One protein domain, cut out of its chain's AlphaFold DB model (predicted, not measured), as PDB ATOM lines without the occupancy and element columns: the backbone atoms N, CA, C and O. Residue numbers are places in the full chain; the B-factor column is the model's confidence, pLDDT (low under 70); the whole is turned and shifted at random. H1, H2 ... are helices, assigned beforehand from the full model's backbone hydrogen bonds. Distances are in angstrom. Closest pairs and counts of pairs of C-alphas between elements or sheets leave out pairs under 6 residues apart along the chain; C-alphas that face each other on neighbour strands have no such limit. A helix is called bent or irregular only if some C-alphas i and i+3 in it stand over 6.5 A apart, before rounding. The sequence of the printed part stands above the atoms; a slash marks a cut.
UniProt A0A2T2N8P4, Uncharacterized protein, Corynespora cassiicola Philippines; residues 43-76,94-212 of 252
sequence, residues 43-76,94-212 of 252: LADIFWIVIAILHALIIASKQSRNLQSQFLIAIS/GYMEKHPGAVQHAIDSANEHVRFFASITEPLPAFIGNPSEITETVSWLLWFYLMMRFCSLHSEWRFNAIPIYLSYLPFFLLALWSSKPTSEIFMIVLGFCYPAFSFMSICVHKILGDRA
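Overview. This is residues 43 to 76 and 94 to 212 of the 252 residues of an uncharacterized protein of Corynespora cassiicola Philippines (UniProt A0A2T2N8P4). Four long helices form a loose bundle: H7 and H1 lie side by side, H6 folds back along H7, and H5 slants across H1 and reaches H6 near one end. From H1, where its residues 114 to 121 pack, H3 extends as an arm leading to little H2, and residues 97 to 102 stick out; short H4 packs on H1. The printed part has 153 residues with seven named helices in the order H1 to H7 and no named strand, an all-helix domain. It is loose, with a radius of gyration of the C-alphas of 18.8 A, and the arm helps to stretch its spans to 67 by 32 by 23 A.

Along the chain. H7, the longest helix, covers residues 180 to 212, 39.8 A from first to last C-alpha, and ends at C-alpha 212 (227.104, 203.049, 141.956). It has a kink of 66 degrees near residue 206 and is irregular, with C-alphas 207 and 210 9.2 A apart. H1 covers residues 43 to 69 over 39.4 A and begins at C-alpha 43 (243.177, 194.862, 138.743). H6, residues 161 to 177, spans 24.4 A, has a kink of 36 degrees near residue 168 and is only just irregular, with C-alphas 167 and 170 6.7 A apart. H5 is residues 133 to 153, 29.5 A; H3 is residues 100 to 121, 31.3 A; H4 is residues 126 to 129; H2 is residues 94 to 98, from C-alpha 94 (226.084, 147.134, 170.749).

Arrangement. H7 touches H1, the hub, at a shallow tilt of 10 degrees, opposite ways; their closest C-alphas, Ala 56 and Gly 191, are 4.8 A apart. H6 and H7 form a helical hairpin at 12 degrees, closest at the C-alphas of Ala 175 and Ser 183, 4.1 A. H5 touches residues 48 to 59 of H1 at a steep tilt of 38 degrees, closest at the C-alphas of His 55 and Ser 139, 5.5 A. H5 and H6 form a helical hairpin at a steep tilt of 43 degrees, touching through residues 147 to 151 and 161 to 162. H3 touches residues 57 to 68 of H1 at 32 degrees, only just shallow, closest at the C-alphas of Ser 61 and Thr 121, 5.6 A. H4 touches H1, closest at the C-alphas of Ile 58 and Ile 128, 5.0 A. H2 is close to but not clearly touching H3. Every O i to N i+4 pair is within hydrogen-bond range in H1, H2, H3 and H5, against 10 of 13 in H6 and 24 of 29 in H7; H4 is too short for such a pair.

Size, cuts and confidence. The C-alphas farthest apart, of Gly 94 and Asp 210, are 68.1 A apart. Residues 77 to 93 are not printed, and C-alphas 76 and 94 are 17.1 A apart across this cut. Of the links printed whole, H5 to H6 is short and the others are tight. The printed part has a mean pLDDT of 81.9; residues 71 to 76, 161, 163, 167 and 179 to 182 are under 70.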
ATOM      1  N   LEU A  43     242.153 195.907 138.633       86.19
ATOM      2  CA  LEU A  43     243.177 194.862 138.743       86.19
ATOM      3  C   LEU A  43     243.611 194.602 140.189       86.19
ATOM      4  O   LEU A  43     243.826 193.448 140.555       86.19
ATOM      5  N   ALA A  44     243.707 195.646 141.018       88.44
ATOM      6  CA  ALA A  44     244.022 195.481 142.432       88.44
ATOM      7  C   ALA A  44     242.892 194.734 143.150       88.44
ATOM      8  O   ALA A  44     243.156 193.857 143.963       88.44
ATOM      9  N   ASP A  45     241.636 195.031 142.819       88.19
ATOM     10  CA  ASP A  45     240.498 194.329 143.409       88.19
ATOM     11  C   ASP A  45     240.434 192.856 142.983       88.19
ATOM     12  O   ASP A  45     240.212 191.991 143.827       88.19
ATOM     13  N   ILE A  46     240.715 192.550 141.711       88.88
ATOM     14  CA  ILE A  46     240.830 191.166 141.223       88.88
ATOM     15  C   ILE A  46     241.959 190.416 141.936       88.88
ATOM     16  O   ILE A  46     241.755 189.288 142.375       88.88
ATOM     17  N   PHE A  47     243.126 191.041 142.105       91.75
ATOM     18  CA  PHE A  47     244.239 190.450 142.852       91.75
ATOM     19  C   PHE A  47     243.822 190.055 144.277       91.75
ATOM     20  O   PHE A  47     244.075 188.938 144.725       91.75
ATOM     21  N   TRP A  48     243.110 190.943 144.966       90.88
ATOM     22  CA  TRP A  48     242.606 190.694 146.313       90.88
ATOM     23  C   TRP A  48     241.522 189.605 146.372       90.88
ATOM     24  O   TRP A  48     241.483 188.833 147.329       90.88
ATOM     25  N   ILE A  49     240.685 189.483 145.339       89.19
ATOM     26  CA  ILE A  49     239.729 188.373 145.206       89.19
ATOM     27  C   ILE A  49     240.456 187.037 145.045       89.19
ATOM     28  O   ILE A  49     240.075 186.057 145.683       89.19
ATOM     29  N   VAL A  50     241.520 186.990 144.238       91.12
ATOM     30  CA  VAL A  50     242.339 185.779 144.082       91.12
ATOM     31  C   VAL A  50     242.944 185.363 145.423       91.12
ATOM     32  O   VAL A  50     242.883 184.187 145.771       91.12
ATOM     33  N   ILE A  51     243.440 186.313 146.223       90.81
ATOM     34  CA  ILE A  51     243.925 186.034 147.586       90.81
ATOM     35  C   ILE A  51     242.824 185.420 148.465       90.81
ATOM     36  O   ILE A  51     243.084 184.445 149.166       90.81
ATOM     37  N   ALA A  52     241.592 185.934 148.409       88.62
ATOM     38  CA  ALA A  52     240.464 185.353 149.141       88.62
ATOM     39  C   ALA A  52     240.131 183.921 148.700       88.62
ATOM     40  O   ALA A  52     239.847 183.072 149.543       88.62
ATOM     41  N   ILE A  53     240.191 183.633 147.398       89.69
ATOM     42  CA  ILE A  53     239.985 182.274 146.877       89.69
ATOM     43  C   ILE A  53     241.081 181.339 147.402       89.69
ATOM     44  O   ILE A  53     240.780 180.244 147.869       89.69
ATOM     45  N   LEU A  54     242.342 181.780 147.387       90.56
ATOM     46  CA  LEU A  54     243.457 181.010 147.946       90.56
ATOM     47  C   LEU A  54     243.269 180.742 149.444       90.56
ATOM     48  O   LEU A  54     243.530 179.629 149.895       90.56
ATOM     49  N   HIS A  55     242.770 181.719 150.208       89.44
ATOM     50  CA  HIS A  55     242.418 181.519 151.614       89.44
ATOM     51  C   HIS A  55     241.349 180.436 151.792       89.44
ATOM     52  O   HIS A  55     241.560 179.491 152.550       89.44
ATOM     53  N   ALA A  56     240.242 180.516 151.049       88.25
ATOM     54  CA  ALA A  56     239.177 179.518 151.115       88.25
ATOM     55  C   ALA A  56     239.685 178.102 150.783       88.25
ATOM     56  O   ALA A  56     239.322 177.140 151.461       88.25
ATOM     57  N   LEU A  57     240.582 177.975 149.798       88.56
ATOM     58  CA  LEU A  57     241.211 176.704 149.431       88.56
ATOM     59  C   LEU A  57     242.146 176.164 150.525       88.56
ATOM     60  O   LEU A  57     242.137 174.961 150.784       88.56
ATOM     61  N   ILE A  58     242.913 177.025 151.201       88.81
ATOM     62  CA  ILE A  58     243.756 176.635 152.345       88.81
ATOM     63  C   ILE A  58     242.888 176.088 153.488       88.81
ATOM     64  O   ILE A  58     243.172 175.014 154.021       88.81
ATOM     65  N   ILE A  59     241.796 176.779 153.829       84.56
ATOM     66  CA  ILE A  59     240.865 176.338 154.879       84.56
ATOM     67  C   ILE A  59     240.179 175.020 154.497       84.56
ATOM     68  O   ILE A  59     240.113 174.106 155.320       84.56
ATOM     69  N   ALA A  60     239.734 174.879 153.246       83.25
ATOM     70  CA  ALA A  60     239.150 173.634 152.749       83.25
ATOM     71  C   ALA A  60     240.143 172.460 152.814       83.25
ATOM     72  O   ALA A  60     239.768 171.356 153.205       83.25
ATOM     73  N   SER A  61     241.418 172.700 152.498       84.19
ATOM     74  CA  SER A  61     242.473 171.678 152.551       84.19
ATOM     75  C   SER A  61     242.753 171.225 153.981       84.19
ATOM     76  O   SER A  61     242.791 170.024 154.258       84.19
ATOM     77  N   LYS A  62     242.865 172.170 154.924       84.00
ATOM     78  CA  LYS A  62     242.984 171.864 156.357       84.00
ATOM     79  C   LYS A  62     241.811 171.014 156.839       84.00
ATOM     80  O   LYS A  62     242.002 170.002 157.511       84.00
ATOM     81  N   GLN A  63     240.601 171.406 156.458       78.44
ATOM     82  CA  GLN A  63     239.392 170.713 156.867       78.44
ATOM     83  C   GLN A  63     239.310 169.295 156.292       78.44
ATOM     84  O   GLN A  63     239.000 168.356 157.021       78.44
ATOM     85  N   SER A  64     239.666 169.115 155.019       78.69
ATOM     86  CA  SER A  64     239.761 167.796 154.387       78.69
ATOM     87  C   SER A  64     240.684 166.856 155.166       78.69
ATOM     88  O   SER A  64     240.330 165.710 155.421       78.69
ATOM     89  N   ARG A  65     241.846 167.348 155.614       79.62
ATOM     90  CA  ARG A  65     242.807 166.553 156.397       79.62
ATOM     91  C   ARG A  65     242.301 166.212 157.795       79.62
ATOM     92  O   ARG A  65     242.532 165.105 158.280       79.62
ATOM     93  N   ASN A  66     241.592 167.136 158.438       78.19
ATOM     94  CA  ASN A  66     240.941 166.860 159.719       78.19
ATOM     95  C   ASN A  66     239.890 165.752 159.567       78.19
ATOM     96  O   ASN A  66     239.865 164.827 160.372       78.19
ATOM     97  N   LEU A  67     239.088 165.795 158.499       73.69
ATOM     98  CA  LEU A  67     238.090 164.763 158.204       73.69
ATOM     99  C   LEU A  67     238.731 163.412 157.858       73.69
ATOM    100  O   LEU A  67     238.225 162.376 158.265       73.69
ATOM    101  N   GLN A  68     239.866 163.411 157.157       76.00
ATOM    102  CA  GLN A  68     240.617 162.188 156.848       76.00
ATOM    103  C   GLN A  68     241.294 161.553 158.072       76.00
ATOM    104  O   GLN A  68     241.602 160.364 158.046       76.00
ATOM    105  N   SER A  69     241.561 162.325 159.128       77.12
ATOM    106  CA  SER A  69     242.309 161.858 160.304       77.12
ATOM    107  C   SER A  69     241.433 161.517 161.509       77.12
ATOM    108  O   SER A  69     241.955 161.048 162.521       77.12
ATOM    109  N   GLN A  70     240.116 161.735 161.431       74.12
ATOM    110  CA  GLN A  70     239.206 161.578 162.565       74.12
ATOM    111  C   GLN A  70     237.961 160.773 162.194       74.12
ATOM    112  O   GLN A  70     237.330 161.008 161.170       74.12
ATOM    113  N   PHE A  71     237.560 159.867 163.089       69.50
ATOM    114  CA  PHE A  71     236.249 159.223 163.060       69.50
ATOM    115  C   PHE A  71     235.408 159.784 164.209       69.50
ATOM    116  O   PHE A  71     235.710 159.540 165.377       69.50
ATOM    117  N   LEU A  72     234.388 160.586 163.886       68.25
ATOM    118  CA  LEU A  72     233.581 161.297 164.878       68.25
ATOM    119  C   LEU A  72     232.177 160.696 164.976       68.25
ATOM    120  O   LEU A  72     231.417 160.712 164.011       68.25
ATOM    121  N   ILE A  73     231.818 160.216 166.168       69.25
ATOM    122  CA  ILE A  73     230.461 159.770 166.497       69.25
ATOM    123  C   ILE A  73     229.781 160.901 167.270       69.25
ATOM    124  O   ILE A  73     230.202 161.244 168.373       69.25
ATOM    125  N   ALA A  74     228.733 161.489 166.692       68.81
ATOM    126  CA  ALA A  74     227.914 162.495 167.359       68.81
ATOM    127  C   ALA A  74     226.609 161.861 167.848       68.81
ATOM    128  O   ALA A  74     225.797 161.404 167.045       68.81
ATOM    129  N   ILE A  75     226.396 161.856 169.164       69.06
ATOM    130  CA  ILE A  75     225.145 161.401 169.778       69.06
ATOM    131  C   ILE A  75     224.315 162.642 170.094       69.06
ATOM    132  O   ILE A  75     224.774 163.539 170.797       69.06
ATOM    133  N   SER A  76     223.109 162.712 169.536       66.50
ATOM    134  CA  SER A  76     222.156 163.796 169.786       66.50
ATOM    135  C   SER A  76     220.961 163.256 170.558       66.50
ATOM    136  O   SER A  76     220.514 162.137 170.323       66.50
ATOM    137  N   GLY A  94     227.295 147.929 170.946       87.06
ATOM    138  CA  GLY A  94     226.084 147.134 170.749       87.06
ATOM    139  C   GLY A  94     225.068 147.795 169.812       87.06
ATOM    140  O   GLY A  94     224.341 147.101 169.100       87.06
ATOM    141  N   TYR A  95     225.009 149.129 169.765       84.00
ATOM    142  CA  TYR A  95     224.207 149.843 168.771       84.00
ATOM    143  C   TYR A  95     224.778 149.678 167.358       84.00
ATOM    144  O   TYR A  95     224.017 149.382 166.435       84.00
ATOM    145  N   MET A  96     226.094 149.834 167.189       86.06
ATOM    146  CA  MET A  96     226.773 149.679 165.898       86.06
ATOM    147  C   MET A  96     226.634 148.260 165.339       86.06
ATOM    148  O   MET A  96     226.334 148.100 164.158       86.06
ATOM    149  N   GLU A  97     226.767 147.243 166.191       90.25
ATOM    150  CA  GLU A  97     226.574 145.836 165.821       90.25
ATOM    151  C   GLU A  97     225.142 145.540 165.360       90.25
ATOM    152  O   GLU A  97     224.934 144.768 164.425       90.25
ATOM    153  N   LYS A  98     224.144 146.167 165.993       92.31
ATOM    154  CA  LYS A  98     222.726 145.996 165.637       92.31
ATOM    155  C   LYS A  98     222.308 146.789 164.400       92.31
ATOM    156  O   LYS A  98     221.309 146.436 163.776       92.31
ATOM    157  N   HIS A  99     223.050 147.834 164.035       87.88
ATOM    158  CA  HIS A  99     222.716 148.725 162.920       87.88
ATOM    159  C   HIS A  99     223.870 148.874 161.912       87.88
ATOM    160  O   HIS A  99     224.243 150.000 161.568       87.88
ATOM    161  N   PRO A 100     224.408 147.767 161.365       87.81
ATOM    162  CA  PRO A 100     225.561 147.819 160.467       87.81
ATOM    163  C   PRO A 100     225.272 148.633 159.199       87.81
ATOM    164  O   PRO A 100     226.150 149.333 158.708       87.81
ATOM    165  N   GLY A 101     224.029 148.620 158.703       88.75
ATOM    166  CA  GLY A 101     223.630 149.419 157.540       88.75
ATOM    167  C   GLY A 101     223.685 150.931 157.788       88.75
ATOM    168  O   GLY A 101     224.121 151.676 156.916       88.75
ATOM    169  N   ALA A 102     223.306 151.389 158.985       82.19
ATOM    170  CA  ALA A 102     223.389 152.806 159.343       82.19
ATOM    171  C   ALA A 102     224.849 153.258 159.497       82.19
ATOM    172  O   ALA A 102     225.211 154.345 159.051       82.19
ATOM    173  N   VAL A 103     225.691 152.400 160.086       83.50
ATOM    174  CA  VAL A 103     227.135 152.642 160.211       83.50
ATOM    175  C   VAL A 103     227.790 152.709 158.834       83.50
ATOM    176  O   VAL A 103     228.498 153.670 158.548       83.50
ATOM    177  N   GLN A 104     227.507 151.742 157.957       85.69
ATOM    178  CA  GLN A 104     228.056 151.716 156.603       85.69
ATOM    179  C   GLN A 104     227.630 152.949 155.802       85.69
ATOM    180  O   GLN A 104     228.477 153.613 155.217       85.69
ATOM    181  N   HIS A 105     226.349 153.322 155.853       83.50
ATOM    182  CA  HIS A 105     225.857 154.527 155.188       83.50
ATOM    183  C   HIS A 105     226.563 155.801 155.687       83.50
ATOM    184  O   HIS A 105     226.911 156.675 154.894       83.50
ATOM    185  N   ALA A 106     226.791 155.924 156.998       78.38
ATOM    186  CA  ALA A 106     227.513 157.065 157.559       78.38
ATOM    187  C   ALA A 106     228.976 157.112 157.085       78.38
ATOM    188  O   ALA A 106     229.477 158.187 156.754       78.38
ATOM    189  N   ILE A 107     229.642 155.955 157.012       82.88
ATOM    190  CA  ILE A 107     231.004 155.830 156.478       82.88
ATOM    191  C   ILE A 107     231.041 156.222 154.999       82.88
ATOM    192  O   ILE A 107     231.911 156.994 154.596       82.88
ATOM    193  N   ASP A 108     230.098 155.732 154.198       85.31
ATOM    194  CA  ASP A 108     230.035 156.024 152.767       85.31
ATOM    195  C   ASP A 108     229.817 157.523 152.522       85.31
ATOM    196  O   ASP A 108     230.578 158.140 151.777       85.31
ATOM    197  N   SER A 109     228.876 158.145 153.240       79.75
ATOM    198  CA  SER A 109     228.629 159.590 153.157       79.75
ATOM    199  C   SER A 109     229.841 160.424 153.600       79.75
ATOM    200  O   SER A 109     230.193 161.411 152.951       79.75
ATOM    201  N   ALA A 110     230.536 160.023 154.669       75.44
ATOM    202  CA  ALA A 110     231.763 160.696 155.094       75.44
ATOM    203  C   ALA A 110     232.875 160.574 154.038       75.44
ATOM    204  O   ALA A 110     233.558 161.555 153.734       75.44
ATOM    205  N   ASN A 111     233.022 159.393 153.432       82.25
ATOM    206  CA  ASN A 111     233.987 159.145 152.366       82.25
ATOM    207  C   ASN A 111     233.689 159.965 151.108       82.25
ATOM    208  O   ASN A 111     234.624 160.430 150.457       82.25
ATOM    209  N   GLU A 112     232.420 160.169 150.757       82.12
ATOM    210  CA  GLU A 112     232.029 161.046 149.649       82.12
ATOM    211  C   GLU A 112     232.478 162.490 149.886       82.12
ATOM    212  O   GLU A 112     233.103 163.084 149.006       82.12
ATOM    213  N   HIS A 113     232.250 163.033 151.087       74.81
ATOM    214  CA  HIS A 113     232.721 164.374 151.439       74.81
ATOM    215  C   HIS A 113     234.246 164.480 151.370       74.81
ATOM    216  O   HIS A 113     234.777 165.418 150.773       74.81
ATOM    217  N   VAL A 114     234.960 163.504 151.934       78.12
ATOM    218  CA  VAL A 114     236.427 163.457 151.888       78.12
ATOM    219  C   VAL A 114     236.932 163.418 150.447       78.12
ATOM    220  O   VAL A 114     237.817 164.194 150.098       78.12
ATOM    221  N   ARG A 115     236.361 162.560 149.592       81.88
ATOM    222  CA  ARG A 115     236.735 162.464 148.172       81.88
ATOM    223  C   ARG A 115     236.459 163.758 147.422       81.88
ATOM    224  O   ARG A 115     237.282 164.165 146.608       81.88
ATOM    225  N   PHE A 116     235.333 164.411 147.700       80.81
ATOM    226  CA  PHE A 116     235.005 165.697 147.098       80.81
ATOM    227  C   PHE A 116     236.061 166.752 147.441       80.81
ATOM    228  O   PHE A 116     236.644 167.345 146.535       80.81
ATOM    229  N   PHE A 117     236.378 166.942 148.725       74.81
ATOM    230  CA  PHE A 117     237.390 167.923 149.123       74.81
ATOM    231  C   PHE A 117     238.783 167.566 148.605       74.81
ATOM    232  O   PHE A 117     239.453 168.439 148.056       74.81
ATOM    233  N   ALA A 118     239.184 166.299 148.700       78.12
ATOM    234  CA  ALA A 118     240.445 165.801 148.158       78.12
ATOM    235  C   ALA A 118     240.576 166.085 146.653       78.12
ATOM    236  O   ALA A 118     241.594 166.609 146.211       78.12
ATOM    237  N   SER A 119     239.516 165.858 145.870       82.56
ATOM    238  CA  SER A 119     239.532 166.113 144.421       82.56
ATOM    239  C   SER A 119     239.786 167.579 144.051       82.56
ATOM    240  O   SER A 119     240.291 167.865 142.967       82.56
ATOM    241  N   ILE A 120     239.455 168.507 144.954       80.44
ATOM    242  CA  ILE A 120     239.654 169.946 144.771       80.44
ATOM    243  C   ILE A 120     241.040 170.369 145.264       80.44
ATOM    244  O   ILE A 120     241.666 171.230 144.649       80.44
ATOM    245  N   THR A 121     241.511 169.800 146.375       79.44
ATOM    246  CA  THR A 121     242.678 170.305 147.113       79.44
ATOM    247  C   THR A 121     243.979 169.563 146.816       79.44
ATOM    248  O   THR A 121     245.031 170.197 146.781       79.44
ATOM    249  N   GLU A 122     243.935 168.260 146.532       82.12
ATOM    250  CA  GLU A 122     245.113 167.448 146.191       82.12
ATOM    251  C   GLU A 122     245.848 167.867 144.907       82.12
ATOM    252  O   GLU A 122     247.079 167.833 144.915       82.12
ATOM    253  N   PRO A 123     245.183 168.293 143.810       86.44
ATOM    254  CA  PRO A 123     245.903 168.733 142.614       86.44
ATOM    255  C   PRO A 123     246.556 170.115 142.778       86.44
ATOM    256  O   PRO A 123     247.257 170.577 141.874       86.44
ATOM    257  N   LEU A 124     246.312 170.809 143.893       86.69
ATOM    258  CA  LEU A 124     246.842 172.145 144.132       86.69
ATOM    259  C   LEU A 124     248.292 172.088 144.636       86.69
ATOM    260  O   LEU A 124     248.728 171.089 145.209       86.69
ATOM    261  N   PRO A 125     249.061 173.181 144.469       88.06
ATOM    262  CA  PRO A 125     250.402 173.282 145.029       88.06
ATOM    263  C   PRO A 125     250.451 172.929 146.519       88.06
ATOM    264  O   PRO A 125     249.520 173.230 147.268       88.06
ATOM    265  N   ALA A 126     251.577 172.371 146.968       85.19
ATOM    266  CA  ALA A 126     251.731 171.852 148.329       85.19
ATOM    267  C   ALA A 126     251.400 172.874 149.431       85.19
ATOM    268  O   ALA A 126     250.851 172.495 150.456       85.19
ATOM    269  N   PHE A 127     251.663 174.167 149.211       85.00
ATOM    270  CA  PHE A 127     251.320 175.212 150.182       85.00
ATOM    271  C   PHE A 127     249.803 175.412 150.365       85.00
ATOM    272  O   PHE A 127     249.390 176.003 151.357       85.00
ATOM    273  N   ILE A 128     248.980 174.935 149.426       85.00
ATOM    274  CA  ILE A 128     247.516 174.928 149.518       85.00
ATOM    275  C   ILE A 128     247.027 173.571 150.012       85.00
ATOM    276  O   ILE A 128     246.317 173.534 151.007       85.00
ATOM    277  N   GLY A 129     247.415 172.475 149.348       83.25
ATOM    278  CA  GLY A 129     246.924 171.129 149.674       83.25
ATOM    279  C   GLY A 129     247.441 170.591 151.014       83.25
ATOM    280  O   GLY A 129     246.779 169.794 151.675       83.25
ATOM    281  N   ASN A 130     248.609 171.058 151.458       85.31
ATOM    282  CA  ASN A 130     249.218 170.715 152.741       85.31
ATOM    283  C   ASN A 130     249.817 171.977 153.394       85.31
ATOM    284  O   ASN A 130     251.042 172.125 153.464       85.31
ATOM    285  N   PRO A 131     248.964 172.918 153.836       85.62
ATOM    286  CA  PRO A 131     249.427 174.201 154.336       85.62
ATOM    287  C   PRO A 131     250.169 174.006 155.662       85.62
ATOM    288  O   PRO A 131     249.754 173.229 156.522       85.62
ATOM    289  N   SER A 132     251.282 174.719 155.834       89.69
ATOM    290  CA  SER A 132     251.947 174.831 157.134       89.69
ATOM    291  C   SER A 132     251.188 175.799 158.046       89.69
ATOM    292  O   SER A 132     250.495 176.690 157.556       89.69
ATOM    293  N   GLU A 133     251.393 175.720 159.363       89.00
ATOM    294  CA  GLU A 133     250.804 176.673 160.324       89.00
ATOM    295  C   GLU A 133     251.132 178.140 159.984       89.00
ATOM    296  O   GLU A 133     250.299 179.035 160.140       89.00
ATOM    297  N   ILE A 134     252.333 178.392 159.448       92.25
ATOM    298  CA  ILE A 134     252.743 179.716 158.963       92.25
ATOM    299  C   ILE A 134     251.865 180.147 157.784       92.25
ATOM    300  O   ILE A 134     251.372 181.272 157.763       92.25
ATOM    301  N   THR A 135     251.646 179.251 156.819       90.88
ATOM    302  CA  THR A 135     250.813 179.525 155.638       90.88
ATOM    303  C   THR A 135     249.378 179.835 156.047       90.88
ATOM    304  O   THR A 135     248.792 180.795 155.554       90.88
ATOM    305  N   GLU A 136     248.832 179.079 156.999       87.69
ATOM    306  CA  GLU A 136     247.502 179.329 157.556       87.69
ATOM    307  C   GLU A 136     247.419 180.692 158.249       87.69
ATOM    308  O   GLU A 136     246.491 181.460 158.001       87.69
ATOM    309  N   THR A 137     248.406 181.021 159.082       91.12
ATOM    310  CA  THR A 137     248.448 182.294 159.815       91.12
ATOM    311  C   THR A 137     248.512 183.479 158.853       91.12
ATOM    312  O   THR A 137     247.735 184.426 158.974       91.12
ATOM    313  N   VAL A 138     249.389 183.411 157.849       93.19
ATOM    314  CA  VAL A 138     249.492 184.432 156.796       93.19
ATOM    315  C   VAL A 138     248.182 184.540 156.018       93.19
ATOM    316  O   VAL A 138     247.723 185.646 155.736       93.19
ATOM    317  N   SER A 139     247.550 183.409 155.710       91.00
ATOM    318  CA  SER A 139     246.270 183.368 155.009       91.00
ATOM    319  C   SER A 139     245.166 184.096 155.784       91.00
ATOM    320  O   SER A 139     244.462 184.926 155.211       91.00
ATOM    321  N   TRP A 140     245.060 183.865 157.096       89.00
ATOM    322  CA  TRP A 140     244.130 184.590 157.966       89.00
ATOM    323  C   TRP A 140     244.429 186.087 158.030       89.00
ATOM    324  O   TRP A 140     243.513 186.895 157.904       89.00
ATOM    325  N   LEU A 141     245.697 186.479 158.175       93.00
ATOM    326  CA  LEU A 141     246.090 187.892 158.180       93.00
ATOM    327  C   LEU A 141     245.682 188.603 156.883       93.00
ATOM    328  O   LEU A 141     245.116 189.696 156.927       93.00
ATOM    329  N   LEU A 142     245.924 187.967 155.735       90.81
ATOM    330  CA  LEU A 142     245.527 188.488 154.427       90.81
ATOM    331  C   LEU A 142     244.005 188.573 154.282       90.81
ATOM    332  O   LEU A 142     243.503 189.546 153.720       90.81
ATOM    333  N   TRP A 143     243.272 187.596 154.816       86.94
ATOM    334  CA  TRP A 143     241.814 187.612 154.842       86.94
ATOM    335  C   TRP A 143     241.254 188.766 155.682       86.94
ATOM    336  O   TRP A 143     240.421 189.534 155.202       86.94
ATOM    337  N   PHE A 144     241.748 188.951 156.908       86.06
ATOM    338  CA  PHE A 144     241.334 190.073 157.754       86.06
ATOM    339  C   PHE A 144     241.682 191.417 157.119       86.06
ATOM    340  O   PHE A 144     240.857 192.333 157.114       86.06
ATOM    341  N   TYR A 145     242.873 191.531 156.529       88.31
ATOM    342  CA  TYR A 145     243.260 192.724 155.789       88.31
ATOM    343  C   TYR A 145     242.312 192.991 154.616       88.31
ATOM    344  O   TYR A 145     241.889 194.128 154.424       88.31
ATOM    345  N   LEU A 146     241.927 191.960 153.860       86.94
ATOM    346  CA  LEU A 146     240.959 192.083 152.776       86.94
ATOM    347  C   LEU A 146     239.605 192.598 153.277       86.94
ATOM    348  O   LEU A 146     239.058 193.531 152.687       86.94
ATOM    349  N   MET A 147     239.088 192.033 154.370       82.69
ATOM    350  CA  MET A 147     237.832 192.479 154.977       82.69
ATOM    351  C   MET A 147     237.903 193.955 155.368       82.69
ATOM    352  O   MET A 147     237.038 194.742 154.977       82.69
ATOM    353  N   MET A 148     238.970 194.355 156.064       81.25
ATOM    354  CA  MET A 148     239.209 195.748 156.448       81.25
ATOM    355  C   MET A 148     239.332 196.662 155.229       81.25
ATOM    356  O   MET A 148     238.680 197.705 155.166       81.25
ATOM    357  N   ARG A 149     240.099 196.252 154.217       83.50
ATOM    358  CA  ARG A 149     240.254 196.973 152.949       83.50
ATOM    359  C   ARG A 149     238.903 197.197 152.277       83.50
ATOM    360  O   ARG A 149     238.639 198.300 151.804       83.50
ATOM    361  N   PHE A 150     238.048 196.179 152.213       83.06
ATOM    362  CA  PHE A 150     236.743 196.299 151.568       83.06
ATOM    363  C   PHE A 150     235.794 197.205 152.368       83.06
ATOM    364  O   PHE A 150     235.105 198.031 151.777       83.06
ATOM    365  N   CYS A 151     235.813 197.130 153.703       80.38
ATOM    366  CA  CYS A 151     235.055 198.031 154.579       80.38
ATOM    367  C   CYS A 151     235.478 199.494 154.430       80.38
ATOM    368  O   CYS A 151     234.630 200.372 154.265       80.38
ATOM    369  N   SER A 152     236.785 199.751 154.509       82.12
ATOM    370  CA  SER A 152     237.338 201.101 154.554       82.12
ATOM    371  C   SER A 152     237.408 201.723 153.165       82.12
ATOM    372  O   SER A 152     236.851 202.793 152.949       82.12
ATOM    373  N   LEU A 153     238.048 201.062 152.194       84.50
ATOM    374  CA  LEU A 153     238.298 201.675 150.886       84.50
ATOM    375  C   LEU A 153     237.038 201.786 150.030       84.50
ATOM    376  O   LEU A 153     236.949 202.701 149.217       84.50
ATOM    377  N   HIS A 154     236.062 200.896 150.220       84.94
ATOM    378  CA  HIS A 154     234.795 200.911 149.486       84.94
ATOM    379  C   HIS A 154     233.655 201.477 150.349       84.94
ATOM    380  O   HIS A 154     232.484 201.194 150.115       84.94
ATOM    381  N   SER A 155     233.944 202.292 151.368       80.88
ATOM    382  CA  SER A 155     232.905 202.876 152.229       80.88
ATOM    383  C   SER A 155     231.868 203.690 151.441       80.88
ATOM    384  O   SER A 155     230.684 203.650 151.774       80.88
ATOM    385  N   GLU A 156     232.283 204.352 150.359       81.81
ATOM    386  CA  GLU A 156     231.438 205.204 149.504       81.81
ATOM    387  C   GLU A 156     230.654 204.440 148.425       81.81
ATOM    388  O   GLU A 156     229.813 205.006 147.718       81.81
ATOM    389  N   TRP A 157     230.908 203.140 148.295       85.94
ATOM    390  CA  TRP A 157     230.217 202.262 147.358       85.94
ATOM    391  C   TRP A 157     228.835 201.905 147.896       85.94
ATOM    392  O   TRP A 157     228.670 201.552 149.067       85.94
ATOM    393  N   ARG A 158     227.803 201.997 147.053       79.81
ATOM    394  CA  ARG A 158     226.424 201.718 147.474       79.81
ATOM    395  C   ARG A 158     226.227 200.245 147.832       79.81
ATOM    396  O   ARG A 158     225.502 199.945 148.774       79.81
ATOM    397  N   PHE A 159     226.896 199.346 147.112       78.06
ATOM    398  CA  PHE A 159     226.848 197.894 147.332       78.06
ATOM    399  C   PHE A 159     228.141 197.382 147.986       78.06
ATOM    400  O   PHE A 159     228.756 196.443 147.494       78.06
ATOM    401  N   ASN A 160     228.611 198.057 149.034       75.38
ATOM    402  CA  ASN A 160     229.881 197.742 149.693       75.38
ATOM    403  C   ASN A 160     229.792 196.553 150.676       75.38
ATOM    404  O   ASN A 160     228.926 195.689 150.562       75.38
ATOM    405  N   ALA A 161     230.700 196.519 151.654       68.88
ATOM    406  CA  ALA A 161     230.834 195.451 152.633       68.88
ATOM    407  C   ALA A 161     229.568 195.176 153.472       68.88
ATOM    408  O   ALA A 161     229.373 194.044 153.889       68.88
ATOM    409  N   ILE A 162     228.684 196.156 153.710       72.25
ATOM    410  CA  ILE A 162     227.531 195.970 154.614       72.25
ATOM    411  C   ILE A 162     226.492 194.985 154.036       72.25
ATOM    412  O   ILE A 162     226.202 193.989 154.700       72.25
ATOM    413  N   PRO A 163     225.956 195.181 152.810       69.19
ATOM    414  CA  PRO A 163     225.106 194.176 152.166       69.19
ATOM    415  C   PRO A 163     225.785 192.815 152.015       69.19
ATOM    416  O   PRO A 163     225.129 191.785 152.162       69.19
ATOM    417  N   ILE A 164     227.098 192.819 151.755       74.19
ATOM    418  CA  ILE A 164     227.906 191.602 151.688       74.19
ATOM    419  C   ILE A 164     227.824 190.900 153.048       74.19
ATOM    420  O   ILE A 164     227.265 189.817 153.091       74.19
ATOM    421  N   TYR A 165     228.201 191.516 154.172       73.62
ATOM    422  CA  TYR A 165     228.131 190.894 155.506       73.62
ATOM    423  C   TYR A 165     226.741 190.422 155.923       73.62
ATOM    424  O   TYR A 165     226.614 189.333 156.485       73.62
ATOM    425  N   LEU A 166     225.692 191.180 155.598       75.00
ATOM    426  CA  LEU A 166     224.316 190.758 155.865       75.00
ATOM    427  C   LEU A 166     223.951 189.456 155.136       75.00
ATOM    428  O   LEU A 166     223.166 188.675 155.663       75.00
ATOM    429  N   SER A 167     224.560 189.176 153.979       68.94
ATOM    430  CA  SER A 167     224.374 187.902 153.270       68.94
ATOM    431  C   SER A 167     225.096 186.706 153.915       68.94
ATOM    432  O   SER A 167     224.689 185.571 153.681       68.94
ATOM    433  N   TYR A 168     226.104 186.926 154.776       73.69
ATOM    434  CA  TYR A 168     226.794 185.857 155.534       73.69
ATOM    435  C   TYR A 168     226.100 185.541 156.839       73.69
ATOM    436  O   TYR A 168     226.263 184.435 157.345       73.69
ATOM    437  N   LEU A 169     225.352 186.495 157.394       78.69
ATOM    438  CA  LEU A 169     224.704 186.334 158.687       78.69
ATOM    439  C   LEU A 169     223.892 185.025 158.775       78.69
ATOM    440  O   LEU A 169     224.075 184.314 159.759       78.69
ATOM    441  N   PRO A 170     223.103 184.609 157.761       77.12
ATOM    442  CA  PRO A 170     222.400 183.327 157.801       77.12
ATOM    443  C   PRO A 170     223.341 182.119 157.866       77.12
ATOM    444  O   PRO A 170     223.132 181.226 158.676       77.12
ATOM    445  N   PHE A 171     224.399 182.095 157.055       73.81
ATOM    446  CA  PHE A 171     225.362 180.990 157.025       73.81
ATOM    447  C   PHE A 171     226.210 180.925 158.301       73.81
ATOM    448  O   PHE A 171     226.522 179.839 158.779       73.81
ATOM    449  N   PHE A 172     226.538 182.077 158.886       76.38
ATOM    450  CA  PHE A 172     227.215 182.165 160.175       76.38
ATOM    451  C   PHE A 172     226.316 181.660 161.313       76.38
ATOM    452  O   PHE A 172     226.751 180.855 162.131       76.38
ATOM    453  N   LEU A 173     225.042 182.063 161.333       81.38
ATOM    454  CA  LEU A 173     224.061 181.563 162.300       81.38
ATOM    455  C   LEU A 173     223.831 180.052 162.150       81.38
ATOM    456  O   LEU A 173     223.772 179.341 163.150       81.38
ATOM    457  N   LEU A 174     223.767 179.547 160.913       77.19
ATOM    458  CA  LEU A 174     223.690 178.111 160.637       77.19
ATOM    459  C   LEU A 174     224.939 177.377 161.128       77.19
ATOM    460  O   LEU A 174     224.803 176.329 161.752       77.19
ATOM    461  N   ALA A 175     226.136 177.933 160.928       77.50
ATOM    462  CA  ALA A 175     227.369 177.349 161.450       77.50
ATOM    463  C   ALA A 175     227.317 177.202 162.980       77.50
ATOM    464  O   ALA A 175     227.594 176.116 163.484       77.50
ATOM    465  N   LEU A 176     226.875 178.240 163.701       76.38
ATOM    466  CA  LEU A 176     226.768 178.234 165.167       76.38
ATOM    467  C   LEU A 176     225.780 177.196 165.719       76.38
ATOM    468  O   LEU A 176     225.965 176.719 166.837       76.38
ATOM    469  N   TRP A 177     224.715 176.881 164.980       75.31
ATOM    470  CA  TRP A 177     223.661 175.952 165.419       75.31
ATOM    471  C   TRP A 177     223.774 174.553 164.819       75.31
ATOM    472  O   TRP A 177     222.963 173.677 165.121       75.31
ATOM    473  N   SER A 178     224.769 174.331 163.972       71.56
ATOM    474  CA  SER A 178     224.989 173.049 163.321       71.56
ATOM    475  C   SER A 178     225.963 172.165 164.102       71.56
ATOM    476  O   SER A 178     226.751 172.637 164.922       71.56
ATOM    477  N   SER A 179     225.916 170.855 163.851       69.75
ATOM    478  CA  SER A 179     226.924 169.935 164.383       69.75
ATOM    479  C   SER A 179     228.318 170.315 163.877       69.75
ATOM    480  O   SER A 179     228.452 170.848 162.777       69.75
ATOM    481  N   LYS A 180     229.369 169.995 164.644       66.25
ATOM    482  CA  LYS A 180     230.766 170.316 164.300       66.25
ATOM    483  C   LYS A 180     231.135 170.048 162.822       66.25
ATOM    484  O   LYS A 180     231.547 171.003 162.167       66.25
ATOM    485  N   PRO A 181     230.898 168.851 162.243       65.12
ATOM    486  CA  PRO A 181     231.229 168.603 160.835       65.12
ATOM    487  C   PRO A 181     230.423 169.469 159.851       65.12
ATOM    488  O   PRO A 181     230.933 169.873 158.811       65.12
ATOM    489  N   THR A 182     229.178 169.809 160.185       68.50
ATOM    490  CA  THR A 182     228.328 170.675 159.353       68.50
ATOM    491  C   THR A 182     228.766 172.140 159.454       68.50
ATOM    492  O   THR A 182     228.807 172.852 158.452       68.50
ATOM    493  N   SER A 183     229.165 172.579 160.651       70.19
ATOM    494  CA  SER A 183     229.664 173.935 160.905       70.19
ATOM    495  C   SER A 183     230.936 174.217 160.111       70.19
ATOM    496  O   SER A 183     231.089 175.288 159.532       70.19
ATOM    497  N   GLU A 184     231.805 173.216 159.993       70.50
ATOM    498  CA  GLU A 184     233.044 173.283 159.226       70.50
ATOM    499  C   GLU A 184     232.777 173.405 157.713       70.50
ATOM    500  O   GLU A 184     233.427 174.205 157.037       70.50
ATOM    501  N   ILE A 185     231.763 172.710 157.183       73.56
ATOM    502  CA  ILE A 185     231.306 172.882 155.793       73.56
ATOM    503  C   ILE A 185     230.754 174.296 155.576       73.56
ATOM    504  O   ILE A 185     231.110 174.952 154.594       73.56
ATOM    505  N   PHE A 186     229.933 174.806 156.499       76.00
ATOM    506  CA  PHE A 186     229.420 176.175 156.407       76.00
ATOM    507  C   PHE A 186     230.543 177.215 156.421       76.00
ATOM    508  O   PHE A 186     230.469 178.179 155.666       76.00
ATOM    509  N   MET A 187     231.607 177.003 157.194       72.62
ATOM    510  CA  MET A 187     232.784 177.881 157.202       72.62
ATOM    511  C   MET A 187     233.531 177.887 155.863       72.62
ATOM    512  O   MET A 187     233.958 178.951 155.413       72.62
ATOM    513  N   ILE A 188     233.633 176.745 155.176       76.88
ATOM    514  CA  ILE A 188     234.193 176.690 153.816       76.88
ATOM    515  C   ILE A 188     233.302 177.461 152.839       76.88
ATOM    516  O   ILE A 188     233.794 178.294 152.077       76.88
ATOM    517  N   VAL A 189     231.986 177.230 152.880       76.62
ATOM    518  CA  VAL A 189     231.016 177.937 152.026       76.62
ATOM    519  C   VAL A 189     231.084 179.448 152.263       76.62
ATOM    520  O   VAL A 189     231.171 180.216 151.306       76.62
ATOM    521  N   LEU A 190     231.134 179.885 153.526       74.19
ATOM    522  CA  LEU A 190     231.352 181.282 153.917       74.19
ATOM    523  C   LEU A 190     232.652 181.836 153.302       74.19
ATOM    524  O   LEU A 190     232.645 182.936 152.744       74.19
ATOM    525  N   GLY A 191     233.737 181.059 153.336       74.75
ATOM    526  CA  GLY A 191     235.022 181.412 152.730       74.75
ATOM    527  C   GLY A 191     234.946 181.653 151.218       74.75
ATOM    528  O   GLY A 191     235.564 182.592 150.721       74.75
ATOM    529  N   PHE A 192     234.143 180.875 150.483       79.44
ATOM    530  CA  PHE A 192     233.953 181.048 149.033       79.44
ATOM    531  C   PHE A 192     232.927 182.122 148.659       79.44
ATOM    532  O   PHE A 192     233.053 182.765 147.615       79.44
ATOM    533  N   CYS A 193     231.930 182.369 149.506       81.62
ATOM    534  CA  CYS A 193     230.937 183.404 149.252       81.62
ATOM    535  C   CYS A 193     231.581 184.802 149.202       81.62
ATOM    536  O   CYS A 193     231.212 185.618 148.366       81.62
ATOM    537  N   TYR A 194     232.550 185.114 150.075       80.25
ATOM    538  CA  TYR A 194     233.227 186.433 150.132       80.25
ATOM    539  C   TYR A 194     233.880 186.895 148.838       80.25
ATOM    540  O   TYR A 194     233.523 187.984 148.367       80.25
ATOM    541  N   PRO A 195     234.780 186.119 148.217       84.75
ATOM    542  CA  PRO A 195     235.341 186.509 146.934       84.75
ATOM    543  C   PRO A 195     234.256 186.666 145.861       84.75
ATOM    544  O   PRO A 195     234.309 187.627 145.095       84.75
ATOM    545  N   ALA A 196     233.239 185.795 145.838       84.75
ATOM    546  CA  ALA A 196     232.161 185.858 144.851       84.75
ATOM    547  C   ALA A 196     231.309 187.133 144.987       84.75
ATOM    548  O   ALA A 196     231.115 187.860 144.011       84.75
ATOM    549  N   PHE A 197     230.839 187.457 146.193       83.12
ATOM    550  CA  PHE A 197     230.043 188.662 146.431       83.12
ATOM    551  C   PHE A 197     230.865 189.946 146.276       83.12
ATOM    552  O   PHE A 197     230.357 190.925 145.728       83.12
ATOM    553  N   SER A 198     232.143 189.936 146.669       84.94
ATOM    554  CA  SER A 198     233.058 191.056 146.414       84.94
ATOM    555  C   SER A 198     233.224 191.296 144.912       84.94
ATOM    556  O   SER A 198     233.060 192.424 144.448       84.94
ATOM    557  N   PHE A 199     233.454 190.237 144.128       87.12
ATOM    558  CA  PHE A 199     233.548 190.312 142.668       87.12
ATOM    559  C   PHE A 199     232.261 190.841 142.030       87.12
ATOM    560  O   PHE A 199     232.313 191.755 141.204       87.12
ATOM    561  N   MET A 200     231.104 190.320 142.443       86.94
ATOM    562  CA  MET A 200     229.805 190.787 141.957       86.94
ATOM    563  C   MET A 200     229.573 192.258 142.295       86.94
ATOM    564  O   MET A 200     229.142 193.018 141.429       86.94
ATOM    565  N   SER A 201     229.914 192.688 143.513       87.00
ATOM    566  CA  SER A 201     229.859 194.096 143.905       87.00
ATOM    567  C   SER A 201     230.716 194.963 142.984       87.00
ATOM    568  O   SER A 201     230.220 195.960 142.458       87.00
ATOM    569  N   ILE A 202     231.962 194.570 142.711       88.38
ATOM    570  CA  ILE A 202     232.859 195.305 141.804       88.38
ATOM    571  C   ILE A 202     232.286 195.370 140.387       88.38
ATOM    572  O   ILE A 202     232.278 196.443 139.781       88.38
ATOM    573  N   CYS A 203     231.764 194.260 139.863       88.12
ATOM    574  CA  CYS A 203     231.149 194.217 138.537       88.12
ATOM    575  C   CYS A 203     229.938 195.148 138.451       88.12
ATOM    576  O   CYS A 203     229.850 195.963 137.535       88.12
ATOM    577  N   VAL A 204     229.042 195.088 139.439       88.12
ATOM    578  CA  VAL A 204     227.881 195.983 139.536       88.12
ATOM    579  C   VAL A 204     228.329 197.443 139.603       88.12
ATOM    580  O   VAL A 204     227.761 198.278 138.903       88.12
ATOM    581  N   HIS A 205     229.382 197.763 140.361       87.56
ATOM    582  CA  HIS A 205     229.912 199.127 140.419       87.56
ATOM    583  C   HIS A 205     230.496 199.595 139.091       87.56
ATOM    584  O   HIS A 205     230.263 200.736 138.692       87.56
ATOM    585  N   LYS A 206     231.207 198.726 138.366       87.38
ATOM    586  CA  LYS A 206     231.724 199.056 137.034       87.38
ATOM    587  C   LYS A 206     230.609 199.262 136.012       87.38
ATOM    588  O   LYS A 206     230.704 200.195 135.223       87.38
ATOM    589  N   ILE A 207     229.552 198.453 136.058       89.94
ATOM    590  CA  ILE A 207     228.400 198.569 135.150       89.94
ATOM    591  C   ILE A 207     227.591 199.839 135.441       89.94
ATOM    592  O   ILE A 207     227.185 200.543 134.520       89.94
ATOM    593  N   LEU A 208     227.350 200.148 136.717       88.56
ATOM    594  CA  LEU A 208     226.535 201.298 137.121       88.56
ATOM    595  C   LEU A 208     227.289 202.634 137.064       88.56
ATOM    596  O   LEU A 208     226.642 203.688 137.053       88.56
ATOM    597  N   GLY A 209     228.626 202.605 137.047       87.00
ATOM    598  CA  GLY A 209     229.486 203.783 136.973       87.00
ATOM    599  C   GLY A 209     229.122 204.816 138.038       87.00
ATOM    600  O   GLY A 209     229.180 204.557 139.238       87.00
ATOM    601  N   ASP A 210     228.676 205.987 137.596       83.50
ATOM    602  CA  ASP A 210     228.302 207.097 138.473       83.50
ATOM    603  C   ASP A 210     227.129 206.800 139.416       83.50
ATOM    604  O   ASP A 210     227.054 207.367 140.506       83.50
ATOM    605  N   ARG A 211     226.218 205.897 139.036       84.50
ATOM    606  CA  ARG A 211     225.060 205.524 139.868       84.50
ATOM    607  C   ARG A 211     225.421 204.563 140.999       84.50
ATOM    608  O   ARG A 211     224.587 204.300 141.863       84.50
ATOM    609  N   ALA A 212     226.637 204.021 140.980       83.94
ATOM    610  CA  ALA A 212     227.104 203.049 141.956       83.94
ATOM    611  C   ALA A 212     227.559 203.688 143.280       83.94
ATOM    612  O   ALA A 212     227.723 202.999 144.285       83.94
TER     613      ALA A 212